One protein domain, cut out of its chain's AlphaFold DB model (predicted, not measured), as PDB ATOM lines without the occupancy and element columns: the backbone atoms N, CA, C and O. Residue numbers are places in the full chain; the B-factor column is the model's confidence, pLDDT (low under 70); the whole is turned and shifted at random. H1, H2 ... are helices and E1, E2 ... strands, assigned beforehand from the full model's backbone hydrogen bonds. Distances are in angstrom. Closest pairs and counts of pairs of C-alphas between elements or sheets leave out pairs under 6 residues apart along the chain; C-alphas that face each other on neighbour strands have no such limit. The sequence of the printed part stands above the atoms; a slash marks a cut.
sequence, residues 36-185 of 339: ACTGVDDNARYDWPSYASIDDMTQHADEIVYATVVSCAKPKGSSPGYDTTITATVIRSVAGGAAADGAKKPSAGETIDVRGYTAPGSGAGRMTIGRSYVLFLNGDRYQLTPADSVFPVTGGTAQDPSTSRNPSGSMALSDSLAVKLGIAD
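This is residues 36 to 185 of the 339 residues of an uncharacterized protein of Bifidobacterium scardovii (UniProt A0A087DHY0). With little regular structure, one strongly twisted antiparallel sheet, E3 E2 E1 E4 E5, folds at E1 into two facing leaves, with two short helices on it. Read 150 printed residues with H1, E1 to E5, then H2, mixed in class. The whole is compact, radius of gyration of the C-alphas 14.0 A, spanning 43 by 33 by 29 A.

After H1, residues 54 to 60, find E1, 63 to 73, E2, 84 to 95, and E3, 111 to 116, a meander of antiparallel hairpins; N 66 to O 92 is 2.8 A. E4, 132 to 138, neighbours E1 in a Greek key and makes a hairpin with E5, 150 to 153. H2, 175 to 180, only grazes the sheet. Both helices have every O i to N i+4 pair within hydrogen-bond range.

Find C-alpha 54 at (-33.988, -30.848, 53.801) and C-alpha 180 at (-45.602, -37.054, 58.341).

The printed part has no cut; links after E2 are long, and residues 40 to 47, among others, have pLDDT under 70.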
ATOM      1  N   ALA A  36     -47.490 -26.991  31.868       88.44
ATOM      2  CA  ALA A  36     -46.540 -26.347  32.764       88.44
ATOM      3  C   ALA A  36     -47.098 -25.010  33.263       88.44
ATOM      4  O   ALA A  36     -47.704 -24.266  32.490       88.44
ATOM      5  N   CYS A  37     -46.836 -24.685  34.521       87.38
ATOM      6  CA  CYS A  37     -46.930 -23.313  34.990       87.38
ATOM      7  C   CYS A  37     -45.842 -22.480  34.308       87.38
ATOM      8  O   CYS A  37     -44.726 -22.962  34.110       87.38
ATOM      9  N   THR A  38     -46.205 -21.271  33.885       82.94
ATOM     10  CA  THR A  38     -45.307 -20.336  33.201       82.94
ATOM     11  C   THR A  38     -45.388 -18.984  33.894       82.94
ATOM     12  O   THR A  38     -46.458 -18.369  33.949       82.94
ATOM     13  N   GLY A  39     -44.263 -18.561  34.469       78.31
ATOM     14  CA  GLY A  39     -44.133 -17.268  35.131       78.31
ATOM     15  C   GLY A  39     -44.117 -16.108  34.143       78.31
ATOM     16  O   GLY A  39     -43.988 -16.290  32.936       78.31
ATOM     17  N   VAL A  40     -44.300 -14.894  34.661       69.19
ATOM     18  CA  VAL A  40     -44.447 -13.681  33.835       69.19
ATOM     19  C   VAL A  40     -43.106 -13.072  33.402       69.19
ATOM     20  O   VAL A  40     -43.098 -12.268  32.472       69.19
ATOM     21  N   ASP A  41     -41.994 -13.441  34.042       66.94
ATOM     22  CA  ASP A  41     -40.683 -12.829  33.805       66.94
ATOM     23  C   ASP A  41     -39.567 -13.871  33.660       66.94
ATOM     24  O   ASP A  41     -38.950 -14.281  34.640       66.94
ATOM     25  N   ASP A  42     -39.272 -14.248  32.414       56.12
ATOM     26  CA  ASP A  42     -38.210 -15.197  32.042       56.12
ATOM     27  C   ASP A  42     -36.785 -14.725  32.413       56.12
ATOM     28  O   ASP A  42     -35.819 -15.462  32.213       56.12
ATOM     29  N   ASN A  43     -36.627 -13.496  32.922       55.81
ATOM     30  CA  ASN A  43     -35.347 -12.929  33.349       55.81
ATOM     31  C   ASN A  43     -35.292 -12.611  34.849       55.81
ATOM     32  O   ASN A  43     -34.277 -12.079  35.314       55.81
ATOM     33  N   ALA A  44     -36.342 -12.927  35.616       60.00
ATOM     34  CA  ALA A  44     -36.364 -12.659  37.044       60.00
ATOM     35  C   ALA A  44     -35.316 -13.517  37.764       60.00
ATOM     36  O   ALA A  44     -35.424 -14.741  37.870       60.00
ATOM     37  N   ARG A  45     -34.284 -12.847  38.279       60.59
ATOM     38  CA  ARG A  45     -33.344 -13.425  39.237       60.59
ATOM     39  C   ARG A  45     -33.763 -12.986  40.619       60.59
ATOM     40  O   ARG A  45     -33.822 -11.793  40.906       60.59
ATOM     41  N   TYR A  46     -34.034 -13.964  41.456       67.50
ATOM     42  CA  TYR A  46     -34.384 -13.735  42.837       67.50
ATOM     43  C   TYR A  46     -33.221 -14.186  43.712       67.50
ATOM     44  O   TYR A  46     -32.649 -15.251  43.485       67.50
ATOM     45  N   ASP A  47     -32.859 -13.347  44.674       64.00
ATOM     46  CA  ASP A  47     -31.860 -13.686  45.677       64.00
ATOM     47  C   ASP A  47     -32.555 -14.480  46.785       64.00
ATOM     48  O   ASP A  47     -33.462 -13.967  47.447       64.00
ATOM     49  N   TRP A  48     -32.194 -15.756  46.919       72.31
ATOM     50  CA  TRP A  48     -32.844 -16.682  47.839       72.31
ATOM     51  C   TRP A  48     -31.892 -17.142  48.934       72.31
ATOM     52  O   TRP A  48     -30.705 -17.342  48.663       72.31
ATOM     53  N   PRO A  49     -32.407 -17.415  50.145       73.19
ATOM     54  CA  PRO A  49     -31.639 -18.167  51.121       73.19
ATOM     55  C   PRO A  49     -31.299 -19.553  50.556       73.19
ATOM     56  O   PRO A  49     -32.154 -20.229  49.986       73.19
ATOM     57  N   SER A  50     -30.049 -19.979  50.717       75.94
ATOM     58  CA  SER A  50     -29.630 -21.352  50.442       75.94
ATOM     59  C   SER A  50     -29.714 -22.176  51.720       75.94
ATOM     60  O   SER A  50     -29.156 -21.757  52.736       75.94
ATOM     61  N   TYR A  51     -30.328 -23.353  51.652       78.62
ATOM     62  CA  TYR A  51     -30.337 -24.310  52.758       78.62
ATOM     63  C   TYR A  51     -29.347 -25.443  52.507       78.62
ATOM     64  O   TYR A  51     -29.155 -25.874  51.366       78.62
ATOM     65  N   ALA A  52     -28.714 -25.922  53.576       71.31
ATOM     66  CA  ALA A  52     -27.711 -26.982  53.493       71.31
ATOM     67  C   ALA A  52     -28.334 -28.384  53.381       71.31
ATOM     68  O   ALA A  52     -27.686 -29.311  52.895       71.31
ATOM     69  N   SER A  53     -29.577 -28.559  53.842       75.69
ATOM     70  CA  SER A  53     -30.281 -29.844  53.838       75.69
ATOM     71  C   SER A  53     -31.805 -29.681  53.874       75.69
ATOM     72  O   SER A  53     -32.337 -28.599  54.126       75.69
ATOM     73  N   ILE A  54     -32.524 -30.792  53.664       81.56
ATOM     74  CA  ILE A  54     -33.988 -30.848  53.801       81.56
ATOM     75  C   ILE A  54     -34.451 -30.555  55.238       81.56
ATOM     76  O   ILE A  54     -35.507 -29.954  55.433       81.56
ATOM     77  N   ASP A  55     -33.651 -30.926  56.239       78.88
ATOM     78  CA  ASP A  55     -33.945 -30.661  57.649       78.88
ATOM     79  C   ASP A  55     -33.755 -29.178  57.985       78.88
ATOM     80  O   ASP A  55     -34.589 -28.592  58.672       78.88
ATOM     81  N   ASP A  56     -32.707 -28.552  57.443       77.81
ATOM     82  CA  ASP A  56     -32.466 -27.112  57.562       77.81
ATOM     83  C   ASP A  56     -33.620 -26.309  56.937       77.81
ATOM     84  O   ASP A  56     -34.204 -25.428  57.570       77.81
ATOM     85  N   MET A  57     -34.064 -26.699  55.740       85.19
ATOM     86  CA  MET A  57     -35.230 -26.087  55.100       85.19
ATOM     87  C   MET A  57     -36.536 -26.345  55.869       85.19
ATOM     88  O   MET A  57     -37.394 -25.468  55.940       85.19
ATOM     89  N   THR A  58     -36.689 -27.522  56.484       87.44
ATOM     90  CA  THR A  58     -37.832 -27.841  57.358       87.44
ATOM     91  C   THR A  58     -37.868 -26.928  58.582       87.44
ATOM     92  O   THR A  58     -38.944 -26.486  58.982       87.44
ATOM     93  N   GLN A  59     -36.710 -26.616  59.169       85.56
ATOM     94  CA  GLN A  59     -36.608 -25.720  60.323       85.56
ATOM     95  C   GLN A  59     -36.940 -24.266  59.981       85.56
ATOM     96  O   GLN A  59     -37.477 -23.563  60.828       85.56
ATOM     97  N   HIS A  60     -36.663 -23.833  58.752       88.12
ATOM     98  CA  HIS A  60     -36.901 -22.461  58.293       88.12
ATOM     99  C   HIS A  60     -38.235 -22.260  57.563       88.12
ATOM    100  O   HIS A  60     -38.533 -21.143  57.139       88.12
ATOM    101  N   ALA A  61     -39.019 -23.325  57.393       89.25
ATOM    102  CA  ALA A  61     -40.366 -23.246  56.857       89.25
ATOM    103  C   ALA A  61     -41.381 -22.931  57.963       89.25
ATOM    104  O   ALA A  61     -41.284 -23.467  59.072       89.25
ATOM    105  N   ASP A  62     -42.396 -22.132  57.642       89.69
ATOM    106  CA  ASP A  62     -43.574 -21.975  58.496       89.69
ATOM    107  C   ASP A  62     -44.506 -23.182  58.336       89.69
ATOM    108  O   ASP A  62     -44.938 -23.793  59.311       89.69
ATOM    109  N   GLU A  63     -44.778 -23.582  57.094       91.38
ATOM    110  CA  GLU A  63     -45.657 -24.709  56.788       91.38
ATOM    111  C   GLU A  63     -45.102 -25.525  55.620       91.38
ATOM    112  O   GLU A  63     -44.579 -24.990  54.640       91.38
ATOM    113  N   ILE A  64     -45.264 -26.841  55.699       94.00
ATOM    114  CA  ILE A  64     -44.902 -27.775  54.639       94.00
ATOM    115  C   ILE A  64     -46.174 -28.467  54.173       94.00
ATOM    116  O   ILE A  64     -46.881 -29.106  54.955       94.00
ATOM    117  N   VAL A  65     -46.480 -28.341  52.888       95.31
ATOM    118  CA  VAL A  65     -47.766 -28.752  52.330       95.31
ATOM    119  C   VAL A  65     -47.562 -29.765  51.219       95.31
ATOM    120  O   VAL A  65     -46.876 -29.493  50.239       95.31
ATOM    121  N   TYR A  66     -48.227 -30.911  51.329       96.81
ATOM    122  CA  TYR A  66     -48.437 -31.829  50.218       96.81
ATOM    123  C   TYR A  66     -49.740 -31.448  49.503       96.81
ATOM    124  O   TYR A  66     -50.824 -31.548  50.081       96.81
ATOM    125  N   ALA A  67     -49.648 -30.983  48.257       97.06
ATOM    126  CA  ALA A  67     -50.788 -30.442  47.515       97.06
ATOM    127  C   ALA A  67     -50.753 -30.787  46.023       97.06
ATOM    128  O   ALA A  67     -49.696 -31.024  45.443       97.06
ATOM    129  N   THR A  68     -51.924 -30.758  45.386       97.44
ATOM    130  CA  THR A  68     -52.069 -30.862  43.927       97.44
ATOM    131  C   THR A  68     -52.219 -29.477  43.317       97.44
ATOM    132  O   THR A  68     -53.099 -28.718  43.717       97.44
ATOM    133  N   VAL A  69     -51.399 -29.158  42.317       96.19
ATOM    134  CA  VAL A  69     -51.509 -27.899  41.567       96.19
ATOM    135  C   VAL A  69     -52.758 -27.941  40.695       96.19
ATOM    136  O   VAL A  69     -52.902 -28.827  39.855       96.19
ATOM    137  N   VAL A  70     -53.647 -26.968  40.861       95.31
ATOM    138  CA  VAL A  70     -54.925 -26.878  40.137       95.31
ATOM    139  C   VAL A  70     -54.841 -25.881  38.992       95.31
ATOM    140  O   VAL A  70     -55.373 -26.130  37.911       95.31
ATOM    141  N   SER A  71     -54.169 -24.754  39.203       92.88
ATOM    142  CA  SER A  71     -53.973 -23.745  38.168       92.88
ATOM    143  C   SER A  71     -52.789 -22.843  38.495       92.88
ATOM    144  O   SER A  71     -52.288 -22.813  39.618       92.88
ATOM    145  N   CYS A  72     -52.339 -22.111  37.481       91.19
ATOM    146  CA  CYS A  72     -51.299 -21.105  37.601       91.19
ATOM    147  C   CYS A  72     -51.751 -19.847  36.864       91.19
ATOM    148  O   CYS A  72     -52.289 -19.926  35.757       91.19
ATOM    149  N   ALA A  73     -51.564 -18.694  37.495       89.38
ATOM    150  CA  ALA A  73     -51.992 -17.404  36.982       89.38
ATOM    151  C   ALA A  73     -50.910 -16.345  37.185       89.38
ATOM    152  O   ALA A  73     -50.032 -16.465  38.043       89.38
ATOM    153  N   LYS A  74     -51.013 -15.266  36.406       84.56
ATOM    154  CA  LYS A  74     -50.167 -14.092  36.602       84.56
ATOM    155  C   LYS A  74     -50.431 -13.484  37.990       84.56
ATOM    156  O   LYS A  74     -51.597 -13.409  38.392       84.56
ATOM    157  N   PRO A  75     -49.390 -13.008  38.689       84.75
ATOM    158  CA  PRO A  75     -49.531 -12.310  39.955       84.75
ATOM    159  C   PRO A  75     -50.511 -11.143  39.875       84.75
ATOM    160  O   PRO A  75     -50.566 -10.415  38.881       84.75
ATOM    161  N   LYS A  76     -51.255 -10.916  40.959       77.12
ATOM    162  CA  LYS A  76     -52.104  -9.728  41.102       77.12
ATOM    163  C   LYS A  76     -51.265  -8.563  41.644       77.12
ATOM    164  O   LYS A  76     -50.675  -8.684  42.715       77.12
ATOM    165  N   GLY A  77     -51.265  -7.426  40.944       69.62
ATOM    166  CA  GLY A  77     -50.580  -6.191  41.359       69.62
ATOM    167  C   GLY A  77     -49.324  -5.863  40.542       69.62
ATOM    168  O   GLY A  77     -48.862  -6.668  39.742       69.62
ATOM    169  N   SER A  78     -48.791  -4.650  40.717       56.78
ATOM    170  CA  SER A  78     -47.730  -4.079  39.869       56.78
ATOM    171  C   SER A  78     -46.295  -4.462  40.258       56.78
ATOM    172  O   SER A  78     -45.386  -4.257  39.461       56.78
ATOM    173  N   SER A  79     -46.051  -4.999  41.459       61.09
ATOM    174  CA  SER A  79     -44.715  -5.440  41.917       61.09
ATOM    175  C   SER A  79     -44.847  -6.495  43.027       61.09
ATOM    176  O   SER A  79     -44.724  -6.172  44.207       61.09
ATOM    177  N   PRO A  80     -45.179  -7.749  42.684       62.16
ATOM    178  CA  PRO A  80     -45.637  -8.737  43.662       62.16
ATOM    179  C   PRO A  80     -44.519  -9.357  44.510       62.16
ATOM    180  O   PRO A  80     -44.811  -9.915  45.566       62.16
ATOM    181  N   GLY A  81     -43.266  -9.296  44.043       76.81
ATOM    182  CA  GLY A  81     -42.141 -10.042  44.622       76.81
ATOM    183  C   GLY A  81     -42.116 -11.532  44.248       76.81
ATOM    184  O   GLY A  81     -41.292 -12.265  44.776       76.81
ATOM    185  N   TYR A  82     -43.002 -11.973  43.349       83.62
ATOM    186  CA  TYR A  82     -43.112 -13.332  42.803       83.62
ATOM    187  C   TYR A  82     -43.649 -13.272  41.361       83.62
ATOM    188  O   TYR A  82     -44.242 -12.256  40.986       83.62
ATOM    189  N   ASP A  83     -43.442 -14.320  40.553       84.81
ATOM    190  CA  ASP A  83     -43.809 -14.324  39.120       84.81
ATOM    191  C   ASP A  83     -45.067 -15.141  38.787       84.81
ATOM    192  O   ASP A  83     -45.595 -14.999  37.682       84.81
ATOM    193  N   THR A  84     -45.553 -15.975  39.715       88.25
ATOM    194  CA  THR A  84     -46.699 -16.870  39.498       88.25
ATOM    195  C   THR A  84     -47.553 -17.004  40.758       88.25
ATOM    196  O   THR A  84     -47.049 -17.309  41.839       88.25
ATOM    197  N   THR A  85     -48.869 -16.841  40.628       91.94
ATOM    198  CA  THR A  85     -49.827 -17.332  41.630       91.94
ATOM    199  C   THR A  85     -50.188 -18.772  41.282       91.94
ATOM    200  O   THR A  85     -50.771 -19.021  40.226       91.94
ATOM    201  N   ILE A  86     -49.825 -19.711  42.151       92.94
ATOM    202  CA  ILE A  86     -50.080 -21.143  41.997       92.94
ATOM    203  C   ILE A  86     -51.252 -21.501  42.904       92.94
ATOM    204  O   ILE A  86     -51.126 -21.481  44.124       92.94
ATOM    205  N   THR A  87     -52.387 -21.856  42.323       95.00
ATOM    206  CA  THR A  87     -53.524 -22.348  43.098       95.00
ATOM    207  C   THR A  87     -53.364 -23.851  43.294       95.00
ATOM    208  O   THR A  87     -53.255 -24.603  42.319       95.00
ATOM    209  N   ALA A  88     -53.353 -24.301  44.547       95.69
ATOM    210  CA  ALA A  88     -53.148 -25.701  44.903       95.69
ATOM    211  C   ALA A  88     -54.198 -26.185  45.910       95.69
ATOM    212  O   ALA A  88     -54.570 -25.459  46.830       95.69
ATOM    213  N   THR A  89     -54.663 -27.423  45.747       97.12
ATOM    214  CA  THR A  89     -55.539 -28.092  46.716       97.12
ATOM    215  C   THR A  89     -54.697 -28.943  47.651       97.12
ATOM    216  O   THR A  89     -53.984 -29.848  47.208       97.12
ATOM    217  N   VAL A  90     -54.792 -28.650  48.942       96.81
ATOM    218  CA  VAL A  90     -54.030 -29.306  50.000       96.81
ATOM    219  C   VAL A  90     -54.536 -30.724  50.214       96.81
ATOM    220  O   VAL A  90     -55.728 -30.954  50.395       96.81
ATOM    221  N   ILE A  91     -53.617 -31.684  50.212       96.31
ATOM    222  CA  ILE A  91     -53.882 -33.078  50.574       96.31
ATOM    223  C   ILE A  91     -53.590 -33.260  52.062       96.31
ATOM    224  O   ILE A  91     -54.433 -33.752  52.811       96.31
ATOM    225  N   ARG A  92     -52.408 -32.817  52.496       94.38
ATOM    226  CA  ARG A  92     -51.988 -32.796  53.899       94.38
ATOM    227  C   ARG A  92     -51.007 -31.650  54.124       94.38
ATOM    228  O   ARG A  92     -50.344 -31.209  53.186       94.38
ATOM    229  N   SER A  93     -50.906 -31.182  55.358       92.69
ATOM    230  CA  SER A  93     -49.931 -30.175  55.749       92.69
ATOM    231  C   SER A  93     -49.354 -30.480  57.133       92.69
ATOM    232  O   SER A  93     -49.976 -31.187  57.934       92.69
ATOM    233  N   VAL A  94     -48.147 -29.986  57.388       90.44
ATOM    234  CA  VAL A  94     -47.452 -30.068  58.674       90.44
ATOM    235  C   VAL A  94     -46.734 -28.750  58.951       90.44
ATOM    236  O   VAL A  94     -46.307 -28.068  58.023       90.44
ATOM    237  N   ALA A  95     -46.555 -28.415  60.233       87.94
ATOM    238  CA  ALA A  95     -45.757 -27.242  60.597       87.94
ATOM    239  C   ALA A  95     -44.281 -27.488  60.283       87.94
ATOM    240  O   ALA A  95     -43.771 -28.582  60.552       87.94
ATOM    241  N   GLY A  96     -43.606 -26.453  59.788       84.81
ATOM    242  CA  GLY A  96     -42.151 -26.379  59.849       84.81
ATOM    243  C   GLY A  96     -41.670 -25.839  61.202       84.81
ATOM    244  O   GLY A  96     -42.460 -25.612  62.122       84.81
ATOM    245  N   GLY A  97     -40.356 -25.677  61.348       82.69
ATOM    246  CA  GLY A  97     -39.737 -25.226  62.600       82.69
ATOM    247  C   GLY A  97     -39.883 -23.728  62.879       82.69
ATOM    248  O   GLY A  97     -39.774 -23.329  64.037       82.69
ATOM    249  N   ALA A  98     -40.162 -22.916  61.855       80.81
ATOM    250  CA  ALA A  98     -40.338 -21.471  61.985       80.81
ATOM    251  C   ALA A  98     -41.796 -21.073  62.265       80.81
ATOM    252  O   ALA A  98     -42.069 -19.907  62.552       80.81
ATOM    253  N   ALA A  99     -42.713 -22.049  62.237       78.00
ATOM    254  CA  ALA A  99     -44.138 -21.839  62.430       78.00
ATOM    255  C   ALA A  99     -44.417 -21.030  63.703       78.00
ATOM    256  O   ALA A  99     -44.150 -21.483  64.818       78.00
ATOM    257  N   ALA A 100     -45.010 -19.848  63.540       74.75
ATOM    258  CA  ALA A 100     -45.480 -19.075  64.677       74.75
ATOM    259  C   ALA A 100     -46.545 -19.862  65.459       74.75
ATOM    260  O   ALA A 100     -47.425 -20.507  64.875       74.75
ATOM    261  N   ASP A 101     -46.504 -19.767  66.789       68.56
ATOM    262  CA  ASP A 101     -47.504 -20.388  67.653       68.56
ATOM    263  C   ASP A 101     -48.918 -19.935  67.256       68.56
ATOM    264  O   ASP A 101     -49.247 -18.748  67.257       68.56
ATOM    265  N   GLY A 102     -49.774 -20.900  66.907       63.16
ATOM    266  CA  GLY A 102     -51.152 -20.634  66.489       63.16
ATOM    267  C   GLY A 102     -51.321 -20.178  65.035       63.16
ATOM    268  O   GLY A 102     -52.431 -19.783  64.668       63.16
ATOM    269  N   ALA A 103     -50.279 -20.256  64.196       69.44
ATOM    270  CA  ALA A 103     -50.409 -20.050  62.756       69.44
ATOM    271  C   ALA A 103     -51.490 -20.978  62.174       69.44
ATOM    272  O   ALA A 103     -51.545 -22.181  62.459       69.44
ATOM    273  N   LYS A 104     -52.392 -20.407  61.366       69.31
ATOM    274  CA  LYS A 104     -53.479 -21.168  60.751       69.31
ATOM    275  C   LYS A 104     -52.892 -22.080  59.676       69.31
ATOM    276  O   LYS A 104     -52.508 -21.606  58.613       69.31
ATOM    277  N   LYS A 105     -52.897 -23.385  59.940       77.94
ATOM    278  CA  LYS A 105     -52.480 -24.398  58.969       77.94
ATOM    279  C   LYS A 105     -53.561 -24.612  57.909       77.94
ATOM    280  O   LYS A 105     -54.746 -24.652  58.273       77.94
ATOM    281  N   PRO A 106     -53.190 -24.776  56.630       86.00
ATOM    282  CA  PRO A 106     -54.130 -25.201  55.608       86.00
ATOM    283  C   PRO A 106     -54.779 -26.532  55.995       86.00
ATOM    284  O   PRO A 106     -54.100 -27.486  56.366       86.00
ATOM    285  N   SER A 107     -56.098 -26.624  55.901       88.12
ATOM    286  CA  SER A 107     -56.796 -27.888  56.145       88.12
ATOM    287  C   SER A 107     -56.739 -28.796  54.916       88.12
ATOM    288  O   SER A 107     -56.686 -28.326  53.781       88.12
ATOM    289  N   ALA A 108     -56.806 -30.116  55.111       91.31
ATOM    290  CA  ALA A 108     -56.963 -31.048  53.995       91.31
ATOM    291  C   ALA A 108     -58.222 -30.701  53.171       91.31
ATOM    292  O   ALA A 108     -59.299 -30.478  53.724       91.31
ATOM    293  N   GLY A 109     -58.077 -30.633  51.848       91.50
ATOM    294  CA  GLY A 109     -59.102 -30.177  50.905       91.50
ATOM    295  C   GLY A 109     -59.190 -28.655  50.727       91.50
ATOM    296  O   GLY A 109     -59.875 -28.199  49.810       91.50
ATOM    297  N   GLU A 110     -58.499 -27.855  51.548       94.12
ATOM    298  CA  GLU A 110     -58.430 -26.401  51.369       94.12
ATOM    299  C   GLU A 110     -57.696 -26.063  50.068       94.12
ATOM    300  O   GLU A 110     -56.728 -26.719  49.682       94.12
ATOM    301  N   THR A 111     -58.170 -25.033  49.370       95.19
ATOM    302  CA  THR A 111     -57.470 -24.480  48.210       95.19
ATOM    303  C   THR A 111     -56.736 -23.223  48.637       95.19
ATOM    304  O   THR A 111     -57.353 -22.299  49.167       95.19
ATOM    305  N   ILE A 112     -55.427 -23.199  48.401       93.88
ATOM    306  CA  ILE A 112     -54.540 -22.095  48.759       93.88
ATOM    307  C   ILE A 112     -53.931 -21.467  47.506       93.88
ATOM    308  O   ILE A 112     -53.671 -22.152  46.515       93.88
ATOM    309  N   ASP A 113     -53.682 -20.161  47.576       93.44
ATOM    310  CA  ASP A 113     -52.914 -19.428  46.572       93.44
ATOM    311  C   ASP A 113     -51.469 -19.298  47.059       93.44
ATOM    312  O   ASP A 113     -51.167 -18.512  47.958       93.44
ATOM    313  N   VAL A 114     -50.583 -20.081  46.454       92.62
ATOM    314  CA  VAL A 114     -49.146 -20.074  46.718       92.62
ATOM    315  C   VAL A 114     -48.474 -19.028  45.834       92.62
ATOM    316  O   VAL A 114     -48.685 -18.972  44.618       92.62
ATOM    317  N   ARG A 115     -47.633 -18.193  46.438       90.50
ATOM    318  CA  ARG A 115     -46.755 -17.268  45.717       90.50
ATOM    319  C   ARG A 115     -45.506 -18.021  45.319       90.50
ATOM    320  O   ARG A 115     -44.692 -18.368  46.174       90.50
ATOM    321  N   GLY A 116     -45.379 -18.289  44.030       88.50
ATOM    322  CA  GLY A 116     -44.280 -19.072  43.505       88.50
ATOM    323  C   GLY A 116     -43.545 -18.394  42.371       88.50
ATOM    324  O   GLY A 116     -43.888 -17.297  41.911       88.50
ATOM    325  N   TYR A 117     -42.535 -19.117  41.920       87.12
ATOM    326  CA  TYR A 117     -41.670 -18.736  40.822       87.12
ATOM    327  C   TYR A 117     -41.729 -19.894  39.844       87.12
ATOM    328  O   TYR A 117     -41.507 -21.034  40.225       87.12
ATOM    329  N   THR A 118     -42.166 -19.649  38.622       86.25
ATOM    330  CA  THR A 118     -42.225 -20.675  37.572       86.25
ATOM    331  C   THR A 118     -41.694 -20.143  36.250       86.25
ATOM    332  O   THR A 118     -41.794 -20.810  35.219       86.25
ATOM    333  N   ALA A 119     -41.104 -18.946  36.260       81.44
ATOM    334  CA  ALA A 119     -40.382 -18.446  35.113       81.44
ATOM    335  C   ALA A 119     -39.115 -19.287  34.844       81.44
ATOM    336  O   ALA A 119     -38.455 -19.749  35.790       81.44
ATOM    337  N   PRO A 120     -38.737 -19.476  33.568       74.69
ATOM    338  CA  PRO A 120     -37.420 -19.968  33.186       74.69
ATOM    339  C   PRO A 120     -36.311 -19.198  33.920       74.69
ATOM    340  O   PRO A 120     -36.307 -17.977  33.935       74.69
ATOM    341  N   GLY A 121     -35.373 -19.907  34.555       72.31
ATOM    342  CA  GLY A 121     -34.248 -19.281  35.266       72.31
ATOM    343  C   GLY A 121     -34.510 -18.869  36.722       72.31
ATOM    344  O   GLY A 121     -33.552 -18.531  37.412       72.31
ATOM    345  N   SER A 122     -35.744 -18.984  37.226       76.44
ATOM    346  CA  SER A 122     -36.088 -18.670  38.629       76.44
ATOM    347  C   SER A 122     -35.476 -19.615  39.676       76.44
ATOM    348  O   SER A 122     -35.484 -19.308  40.866       76.44
ATOM    349  N   GLY A 123     -34.982 -20.784  39.251       74.81
ATOM    350  CA  GLY A 123     -34.471 -21.843  40.129       74.81
ATOM    351  C   GLY A 123     -35.548 -22.796  40.668       74.81
ATOM    352  O   GLY A 123     -35.217 -23.915  41.036       74.81
ATOM    353  N   ALA A 124     -36.832 -22.428  40.610       72.81
ATOM    354  CA  ALA A 124     -37.954 -23.229  41.126       72.81
ATOM    355  C   ALA A 124     -38.319 -24.478  40.313       72.81
ATOM    356  O   ALA A 124     -39.184 -25.264  40.707       72.81
ATOM    357  N   GLY A 125     -37.677 -24.681  39.166       75.50
ATOM    358  CA  GLY A 125     -38.005 -25.783  38.272       75.50
ATOM    359  C   GLY A 125     -39.419 -25.692  37.701       75.50
ATOM    360  O   GLY A 125     -40.090 -24.662  37.736       75.50
ATOM    361  N   ARG A 126     -39.862 -26.791  37.092       83.69
ATOM    362  CA  ARG A 126     -41.128 -26.841  36.362       83.69
ATOM    363  C   ARG A 126     -42.229 -27.454  37.221       83.69
ATOM    364  O   ARG A 126     -42.216 -28.655  37.492       83.69
ATOM    365  N   MET A 127     -43.253 -26.663  37.527       89.50
ATOM    366  CA  MET A 127     -44.503 -27.154  38.110       89.50
ATOM    367  C   MET A 127     -45.537 -27.430  37.018       89.50
ATOM    368  O   MET A 127     -45.577 -26.750  35.994       89.50
ATOM    369  N   THR A 128     -46.352 -28.465  37.203       92.44
ATOM    370  CA  THR A 128     -47.314 -28.940  36.205       92.44
ATOM    371  C   THR A 128     -48.695 -29.062  36.824       92.44
ATOM    372  O   THR A 128     -48.867 -29.666  37.882       92.44
ATOM    373  N   ILE A 129     -49.692 -28.525  36.131       94.19
ATOM    374  CA  ILE A 129     -51.088 -28.569  36.559       94.19
ATOM    375  C   ILE A 129     -51.581 -30.020  36.595       94.19
ATOM    376  O   ILE A 129     -51.357 -30.788  35.658       94.19
ATOM    377  N   GLY A 130     -52.266 -30.394  37.671       92.62
ATOM    378  CA  GLY A 130     -52.752 -31.748  37.938       92.62
ATOM    379  C   GLY A 130     -51.697 -32.694  38.516       92.62
ATOM    380  O   GLY A 130     -51.969 -33.884  38.652       92.62
ATOM    381  N   ARG A 131     -50.492 -32.202  38.833       95.75
ATOM    382  CA  ARG A 131     -49.462 -32.963  39.552       95.75
ATOM    383  C   ARG A 131     -49.386 -32.517  41.005       95.75
ATOM    384  O   ARG A 131     -49.757 -31.389  41.338       95.75
ATOM    385  N   SER A 132     -48.899 -33.419  41.846       96.81
ATOM    386  CA  SER A 132     -48.780 -33.195  43.280       96.81
ATOM    387  C   SER A 132     -47.330 -32.938  43.673       96.81
ATOM    388  O   SER A 132     -46.402 -33.480  43.069       96.81
ATOM    389  N   TYR A 133     -47.149 -32.080  44.667       96.75
ATOM    390  CA  TYR A 133     -45.853 -31.593  45.116       96.75
ATOM    391  C   TYR A 133     -45.858 -31.421  46.635       96.75
ATOM    392  O   TYR A 133     -46.901 -31.109  47.213       96.75
ATOM    393  N   VAL A 134     -44.694 -31.582  47.261       96.62
ATOM    394  CA  VAL A 134     -44.421 -31.033  48.593       96.62
ATOM    395  C   VAL A 134     -43.852 -29.631  48.418       96.62
ATOM    396  O   VAL A 134     -42.913 -29.438  47.644       96.62
ATOM    397  N   LEU A 135     -44.449 -28.661  49.101       95.12
ATOM    398  CA  LEU A 135     -44.136 -27.237  49.024       95.12
ATOM    399  C   LEU A 135     -43.747 -26.743  50.417       95.12
ATOM    400  O   LEU A 135     -44.517 -26.926  51.358       95.12
ATOM    401  N   PHE A 136     -42.593 -26.095  50.537       93.62
ATOM    402  CA  PHE A 136     -42.183 -25.422  51.772       93.62
ATOM    403  C   PHE A 136     -42.545 -23.945  51.661       93.62
ATOM    404  O   PHE A 136     -42.104 -23.261  50.730       93.62
ATOM    405  N   LEU A 137     -43.385 -23.484  52.583       91.62
ATOM    406  CA  LEU A 137     -44.073 -22.205  52.517       91.62
ATOM    407  C   LEU A 137     -43.718 -21.334  53.721       91.62
ATOM    408  O   LEU A 137     -43.702 -21.814  54.853       91.62
ATOM    409  N   ASN A 138     -43.523 -20.045  53.450       88.06
ATOM    410  CA  ASN A 138     -43.259 -19.008  54.440       88.06
ATOM    411  C   ASN A 138     -44.270 -17.856  54.374       88.06
ATOM    412  O   ASN A 138     -44.811 -17.509  53.313       88.06
ATOM    413  N   GLY A 139     -44.467 -17.237  55.532       78.56
ATOM    414  CA  GLY A 139     -45.315 -16.094  55.821       78.56
ATOM    415  C   GLY A 139     -46.816 -16.373  55.730       78.56
ATOM    416  O   GLY A 139     -47.279 -17.358  55.158       78.56
ATOM    417  N   ASP A 140     -47.603 -15.388  56.168       71.50
ATOM    418  CA  ASP A 140     -49.082 -15.388  56.137       71.50
ATOM    419  C   ASP A 140     -49.702 -15.507  54.729       71.50
ATOM    420  O   ASP A 140     -50.920 -15.455  54.547       71.50
ATOM    421  N   ARG A 141     -48.868 -15.552  53.693       73.88
ATOM    422  CA  ARG A 141     -49.250 -15.442  52.285       73.88
ATOM    423  C   ARG A 141     -48.738 -16.609  51.440       73.88
ATOM    424  O   ARG A 141     -48.759 -16.484  50.216       73.88
ATOM    425  N   TYR A 142     -48.300 -17.695  52.084       86.50
ATOM    426  CA  TYR A 142     -47.865 -18.946  51.458       86.50
ATOM    427  C   TYR A 142     -46.882 -18.724  50.307       86.50
ATOM    428  O   TYR A 142     -47.194 -18.955  49.139       86.50
ATOM    429  N   GLN A 143     -45.694 -18.227  50.627       89.00
ATOM    430  CA  GLN A 143     -44.651 -17.968  49.642       89.00
ATOM    431  C   GLN A 143     -43.631 -19.103  49.618       89.00
ATOM    432  O   GLN A 143     -43.142 -19.506  50.668       89.00
ATOM    433  N   LEU A 144     -43.281 -19.588  48.424       88.56
ATOM    434  CA  LEU A 144     -42.132 -20.480  48.260       88.56
ATOM    435  C   LEU A 144     -40.864 -19.716  48.650       88.56
ATOM    436  O   LEU A 144     -40.662 -18.575  48.223       88.56
ATOM    437  N   THR A 145     -40.035 -20.292  49.511       78.94
ATOM    438  CA  THR A 145     -38.757 -19.699  49.922       78.94
ATOM    439  C   THR A 145     -37.804 -20.810  50.368       78.94
ATOM    440  O   THR A 145     -38.036 -21.400  51.425       78.94
ATOM    441  N   PRO A 146     -36.717 -21.086  49.624       79.94
ATOM    442  CA  PRO A 146     -36.319 -20.523  48.326       79.94
ATOM    443  C   PRO A 146     -37.253 -20.931  47.178       79.94
ATOM    444  O   PRO A 146     -38.199 -21.687  47.360       79.94
ATOM    445  N   ALA A 147     -36.989 -20.446  45.965       78.56
ATOM    446  CA  ALA A 147     -37.741 -20.866  44.783       78.56
ATOM    447  C   ALA A 147     -37.718 -22.386  44.556       78.56
ATOM    448  O   ALA A 147     -38.732 -22.956  44.160       78.56
ATOM    449  N   ASP A 148     -36.593 -23.049  44.829       82.38
ATOM    450  CA  ASP A 148     -36.420 -24.491  44.647       82.38
ATOM    451  C   ASP A 148     -37.001 -25.332  45.799       82.38
ATOM    452  O   ASP A 148     -36.771 -26.536  45.854       82.38
ATOM    453  N   SER A 149     -37.820 -24.750  46.679       88.31
ATOM    454  CA  SER A 149     -38.443 -25.425  47.825       88.31
ATOM    455  C   SER A 149     -39.657 -26.308  47.453       88.31
ATOM    456  O   SER A 149     -40.669 -26.377  48.159       88.31
ATOM    457  N   VAL A 150     -39.563 -26.993  46.309       92.25
ATOM    458  CA  VAL A 150     -40.637 -27.765  45.667       92.25
ATOM    459  C   VAL A 150     -40.149 -29.169  45.321       92.25
ATOM    460  O   VAL A 150     -39.156 -29.333  44.619       92.25
ATOM    461  N   PHE A 151     -40.890 -30.193  45.739       93.44
ATOM    462  CA  PHE A 151     -40.522 -31.598  45.543       93.44
ATOM    463  C   PHE A 151     -41.654 -32.343  44.826       93.44
ATOM    464  O   PHE A 151     -42.769 -32.406  45.349       93.44
ATOM    465  N   PRO A 152     -41.433 -32.887  43.616       94.12
ATOM    466  CA  PRO A 152     -42.475 -33.570  42.857       94.12
ATOM    467  C   PRO A 152     -42.847 -34.907  43.499       94.12
ATOM    468  O   PRO A 152     -41.986 -35.758  43.714       94.12
ATOM    469  N   VAL A 153     -44.134 -35.137  43.741       93.88
ATOM    470  CA  VAL A 153     -44.631 -36.416  44.259       93.88
ATOM    471  C   VAL A 153     -45.134 -37.261  43.094       93.88
ATOM    472  O   VAL A 153     -46.019 -36.862  42.333       93.88
ATOM    473  N   THR A 154     -44.537 -38.438  42.932       87.94
ATOM    474  CA  THR A 154     -44.871 -39.404  41.879       87.94
ATOM    475  C   THR A 154     -45.257 -40.746  42.490       87.94
ATOM    476  O   THR A 154     -45.115 -40.950  43.692       87.94
ATOM    477  N   GLY A 155     -45.708 -41.692  41.659       77.62
ATOM    478  CA  GLY A 155     -46.065 -43.033  42.132       77.62
ATOM    479  C   GLY A 155     -44.925 -43.782  42.832       77.62
ATOM    480  O   GLY A 155     -45.227 -44.638  43.648       77.62
ATOM    481  N   GLY A 156     -43.659 -43.442  42.543       74.19
ATOM    482  CA  GLY A 156     -42.473 -44.031  43.186       74.19
ATOM    483  C   GLY A 156     -42.045 -43.354  44.495       74.19
ATOM    484  O   GLY A 156     -41.184 -43.868  45.201       74.19
ATOM    485  N   THR A 157     -42.616 -42.189  44.822       80.81
ATOM    486  CA  THR A 157     -42.225 -41.408  46.007       80.81
ATOM    487  C   THR A 157     -42.700 -42.064  47.305       80.81
ATOM    488  O   THR A 157     -42.068 -41.877  48.336       80.81
ATOM    489  N   ALA A 158     -43.774 -42.855  47.258       79.38
ATOM    490  CA  ALA A 158     -44.274 -43.583  48.422       79.38
ATOM    491  C   ALA A 158     -43.317 -44.702  48.878       79.38
ATOM    492  O   ALA A 158     -43.259 -45.004  50.063       79.38
ATOM    493  N   GLN A 159     -42.563 -45.306  47.950       71.75
ATOM    494  CA  GLN A 159     -41.639 -46.414  48.236       71.75
ATOM    495  C   GLN A 159     -40.186 -45.951  48.424       71.75
ATOM    496  O   GLN A 159     -39.416 -46.590  49.143       71.75
ATOM    497  N   ASP A 160     -39.799 -44.862  47.754       71.31
ATOM    498  CA  ASP A 160     -38.486 -44.229  47.884       71.31
ATOM    499  C   ASP A 160     -38.655 -42.696  47.826       71.31
ATOM    500  O   ASP A 160     -38.598 -42.091  46.743       71.31
ATOM    501  N   PRO A 161     -38.890 -42.039  48.980       79.38
ATOM    502  CA  PRO A 161     -39.026 -40.586  49.069       79.38
ATOM    503  C   PRO A 161     -37.846 -39.829  48.457       79.38
ATOM    504  O   PRO A 161     -38.052 -38.801  47.809       79.38
ATOM    505  N   SER A 162     -36.631 -40.390  48.524       73.88
ATOM    506  CA  SER A 162     -35.410 -39.760  48.000       73.88
ATOM    507  C   SER A 162     -35.411 -39.553  46.475       73.88
ATOM    508  O   SER A 162     -34.593 -38.805  45.925       73.88
ATOM    509  N   THR A 163     -36.339 -40.207  45.767       73.69
ATOM    510  CA  THR A 163     -36.570 -40.004  44.330       73.69
ATOM    511  C   THR A 163     -37.215 -38.663  44.017       73.69
ATOM    512  O   THR A 163     -37.077 -38.162  42.898       73.69
ATOM    513  N   SER A 164     -37.899 -38.076  44.997       85.62
ATOM    514  CA  SER A 164     -38.405 -36.720  44.924       85.62
ATOM    515  C   SER A 164     -37.287 -35.759  45.306       85.62
ATOM    516  O   SER A 164     -36.861 -35.703  46.459       85.62
ATOM    517  N   ARG A 165     -36.781 -35.023  44.318       85.88
ATOM    518  CA  ARG A 165     -35.709 -34.043  44.498       85.88
ATOM    519  C   ARG A 165     -36.182 -32.651  44.136       85.88
ATOM    520  O   ARG A 165     -37.045 -32.497  43.267       85.88
ATOM    521  N   ASN A 166     -35.585 -31.657  44.781       86.12
ATOM    522  CA  ASN A 166     -35.768 -30.268  44.391       86.12
ATOM    523  C   ASN A 166     -35.254 -30.034  42.950       86.12
ATOM    524  O   ASN A 166     -34.482 -30.837  42.419       86.12
ATOM    525  N   PRO A 167     -35.652 -28.934  42.291       86.00
ATOM    526  CA  PRO A 167     -35.260 -28.609  40.919       86.00
ATOM    527  C   PRO A 167     -33.762 -28.657  40.616       86.00
ATOM    528  O   PRO A 167     -33.380 -29.031  39.509       86.00
ATOM    529  N   SER A 168     -32.920 -28.265  41.574       79.81
ATOM    530  CA  SER A 168     -31.460 -28.287  41.431       79.81
ATOM    531  C   SER A 168     -30.857 -29.680  41.656       79.81
ATOM    532  O   SER A 168     -29.701 -29.911  41.309       79.81
ATOM    533  N   GLY A 169     -31.627 -30.619  42.212       77.88
ATOM    534  CA  GLY A 169     -31.192 -31.969  42.558       77.88
ATOM    535  C   GLY A 169     -30.359 -32.060  43.840       77.88
ATOM    536  O   GLY A 169     -30.013 -33.176  44.239       77.88
ATOM    537  N   SER A 170     -30.054 -30.924  44.478       74.62
ATOM    538  CA  SER A 170     -29.195 -30.827  45.664       74.62
ATOM    539  C   SER A 170     -29.824 -31.415  46.926       74.62
ATOM    540  O   SER A 170     -29.104 -31.851  47.818       74.62
ATOM    541  N   MET A 171     -31.153 -31.466  46.999       76.69
ATOM    542  CA  MET A 171     -31.901 -31.969  48.148       76.69
ATOM    543  C   MET A 171     -32.903 -33.034  47.715       76.69
ATOM    544  O   MET A 171     -33.499 -32.966  46.637       76.69
ATOM    545  N   ALA A 172     -33.110 -34.014  48.587       80.62
ATOM    546  CA  ALA A 172     -34.095 -35.072  48.419       80.62
ATOM    547  C   ALA A 172     -35.113 -35.023  49.562       80.62
ATOM    548  O   ALA A 172     -34.773 -34.623  50.678       80.62
ATOM    549  N   LEU A 173     -36.355 -35.420  49.284       80.62
ATOM    550  CA  LEU A 173     -37.380 -35.549  50.312       80.62
ATOM    551  C   LEU A 173     -36.967 -36.647  51.303       80.62
ATOM    552  O   LEU A 173     -36.563 -37.735  50.889       80.62
ATOM    553  N   SER A 174     -37.064 -36.360  52.602       77.69
ATOM    554  CA  SER A 174     -36.757 -37.335  53.648       77.69
ATOM    555  C   SER A 174     -37.938 -38.266  53.919       77.69
ATOM    556  O   SER A 174     -39.103 -37.873  53.816       77.69
ATOM    557  N   ASP A 175     -37.629 -39.493  54.334       73.56
ATOM    558  CA  ASP A 175     -38.620 -40.489  54.749       73.56
ATOM    559  C   ASP A 175     -39.492 -39.972  55.893       73.56
ATOM    560  O   ASP A 175     -40.715 -40.073  55.841       73.56
ATOM    561  N   SER A 176     -38.879 -39.336  56.895       74.94
ATOM    562  CA  SER A 176     -39.592 -38.784  58.048       74.94
ATOM    563  C   SER A 176     -40.621 -37.724  57.646       74.94
ATOM    564  O   SER A 176     -41.723 -37.688  58.195       74.94
ATOM    565  N   LEU A 177     -40.296 -36.869  56.672       82.69
ATOM    566  CA  LEU A 177     -41.222 -35.860  56.172       82.69
ATOM    567  C   LEU A 177     -42.302 -36.477  55.275       82.69
ATOM    568  O   LEU A 177     -43.467 -36.092  55.377       82.69
ATOM    569  N   ALA A 178     -41.947 -37.454  54.437       85.94
ATOM    570  CA  ALA A 178     -42.902 -38.175  53.598       85.94
ATOM    571  C   ALA A 178     -43.947 -38.937  54.431       85.94
ATOM    572  O   ALA A 178     -45.133 -38.879  54.101       85.94
ATOM    573  N   VAL A 179     -43.536 -39.575  55.532       83.00
ATOM    574  CA  VAL A 179     -44.434 -40.239  56.496       83.00
ATOM    575  C   VAL A 179     -45.355 -39.222  57.166       83.00
ATOM    576  O   VAL A 179     -46.574 -39.345  57.073       83.00
ATOM    577  N   LYS A 180     -44.804 -38.133  57.720       86.00
ATOM    578  CA  LYS A 180     -45.602 -37.054  58.341       86.00
ATOM    579  C   LYS A 180     -46.649 -36.464  57.385       86.00
ATOM    580  O   LYS A 180     -47.770 -36.144  57.788       86.00
ATOM    581  N   LEU A 181     -46.306 -36.338  56.104       89.06
ATOM    582  CA  LEU A 181     -47.205 -35.866  55.047       89.06
ATOM    583  C   LEU A 181     -48.145 -36.953  54.497       89.06
ATOM    584  O   LEU A 181     -48.997 -36.643  53.662       89.06
ATOM    585  N   GLY A 182     -48.061 -38.192  54.987       88.19
ATOM    586  CA  GLY A 182     -48.891 -39.318  54.553       88.19
ATOM    587  C   GLY A 182     -48.638 -39.745  53.108       88.19
ATOM    588  O   GLY A 182     -49.540 -40.275  52.462       88.19
ATOM    589  N   ILE A 183     -47.452 -39.447  52.576       89.44
ATOM    590  CA  ILE A 183     -47.018 -39.838  51.231       89.44
ATOM    591  C   ILE A 183     -46.497 -41.277  51.245       89.44
ATOM    592  O   ILE A 183     -46.719 -42.010  50.283       89.44
ATOM    593  N   ALA A 184     -45.818 -41.664  52.324       80.25
ATOM    594  CA  ALA A 184     -45.263 -42.993  52.533       80.25
ATOM    595  C   ALA A 184     -45.785 -43.587  53.846       80.25
ATOM    596  O   ALA A 184     -46.057 -42.847  54.794       80.25
ATOM    597  N   ASP A 185     -45.910 -44.910  53.899       77.31
ATOM    598  CA  ASP A 185     -46.192 -45.636  55.136       77.31
ATOM    599  C   ASP A 185     -44.868 -45.970  55.827       77.31
ATOM    600  O   ASP A 185     -43.932 -46.465  55.192       77.31
TER     601      ASP A 185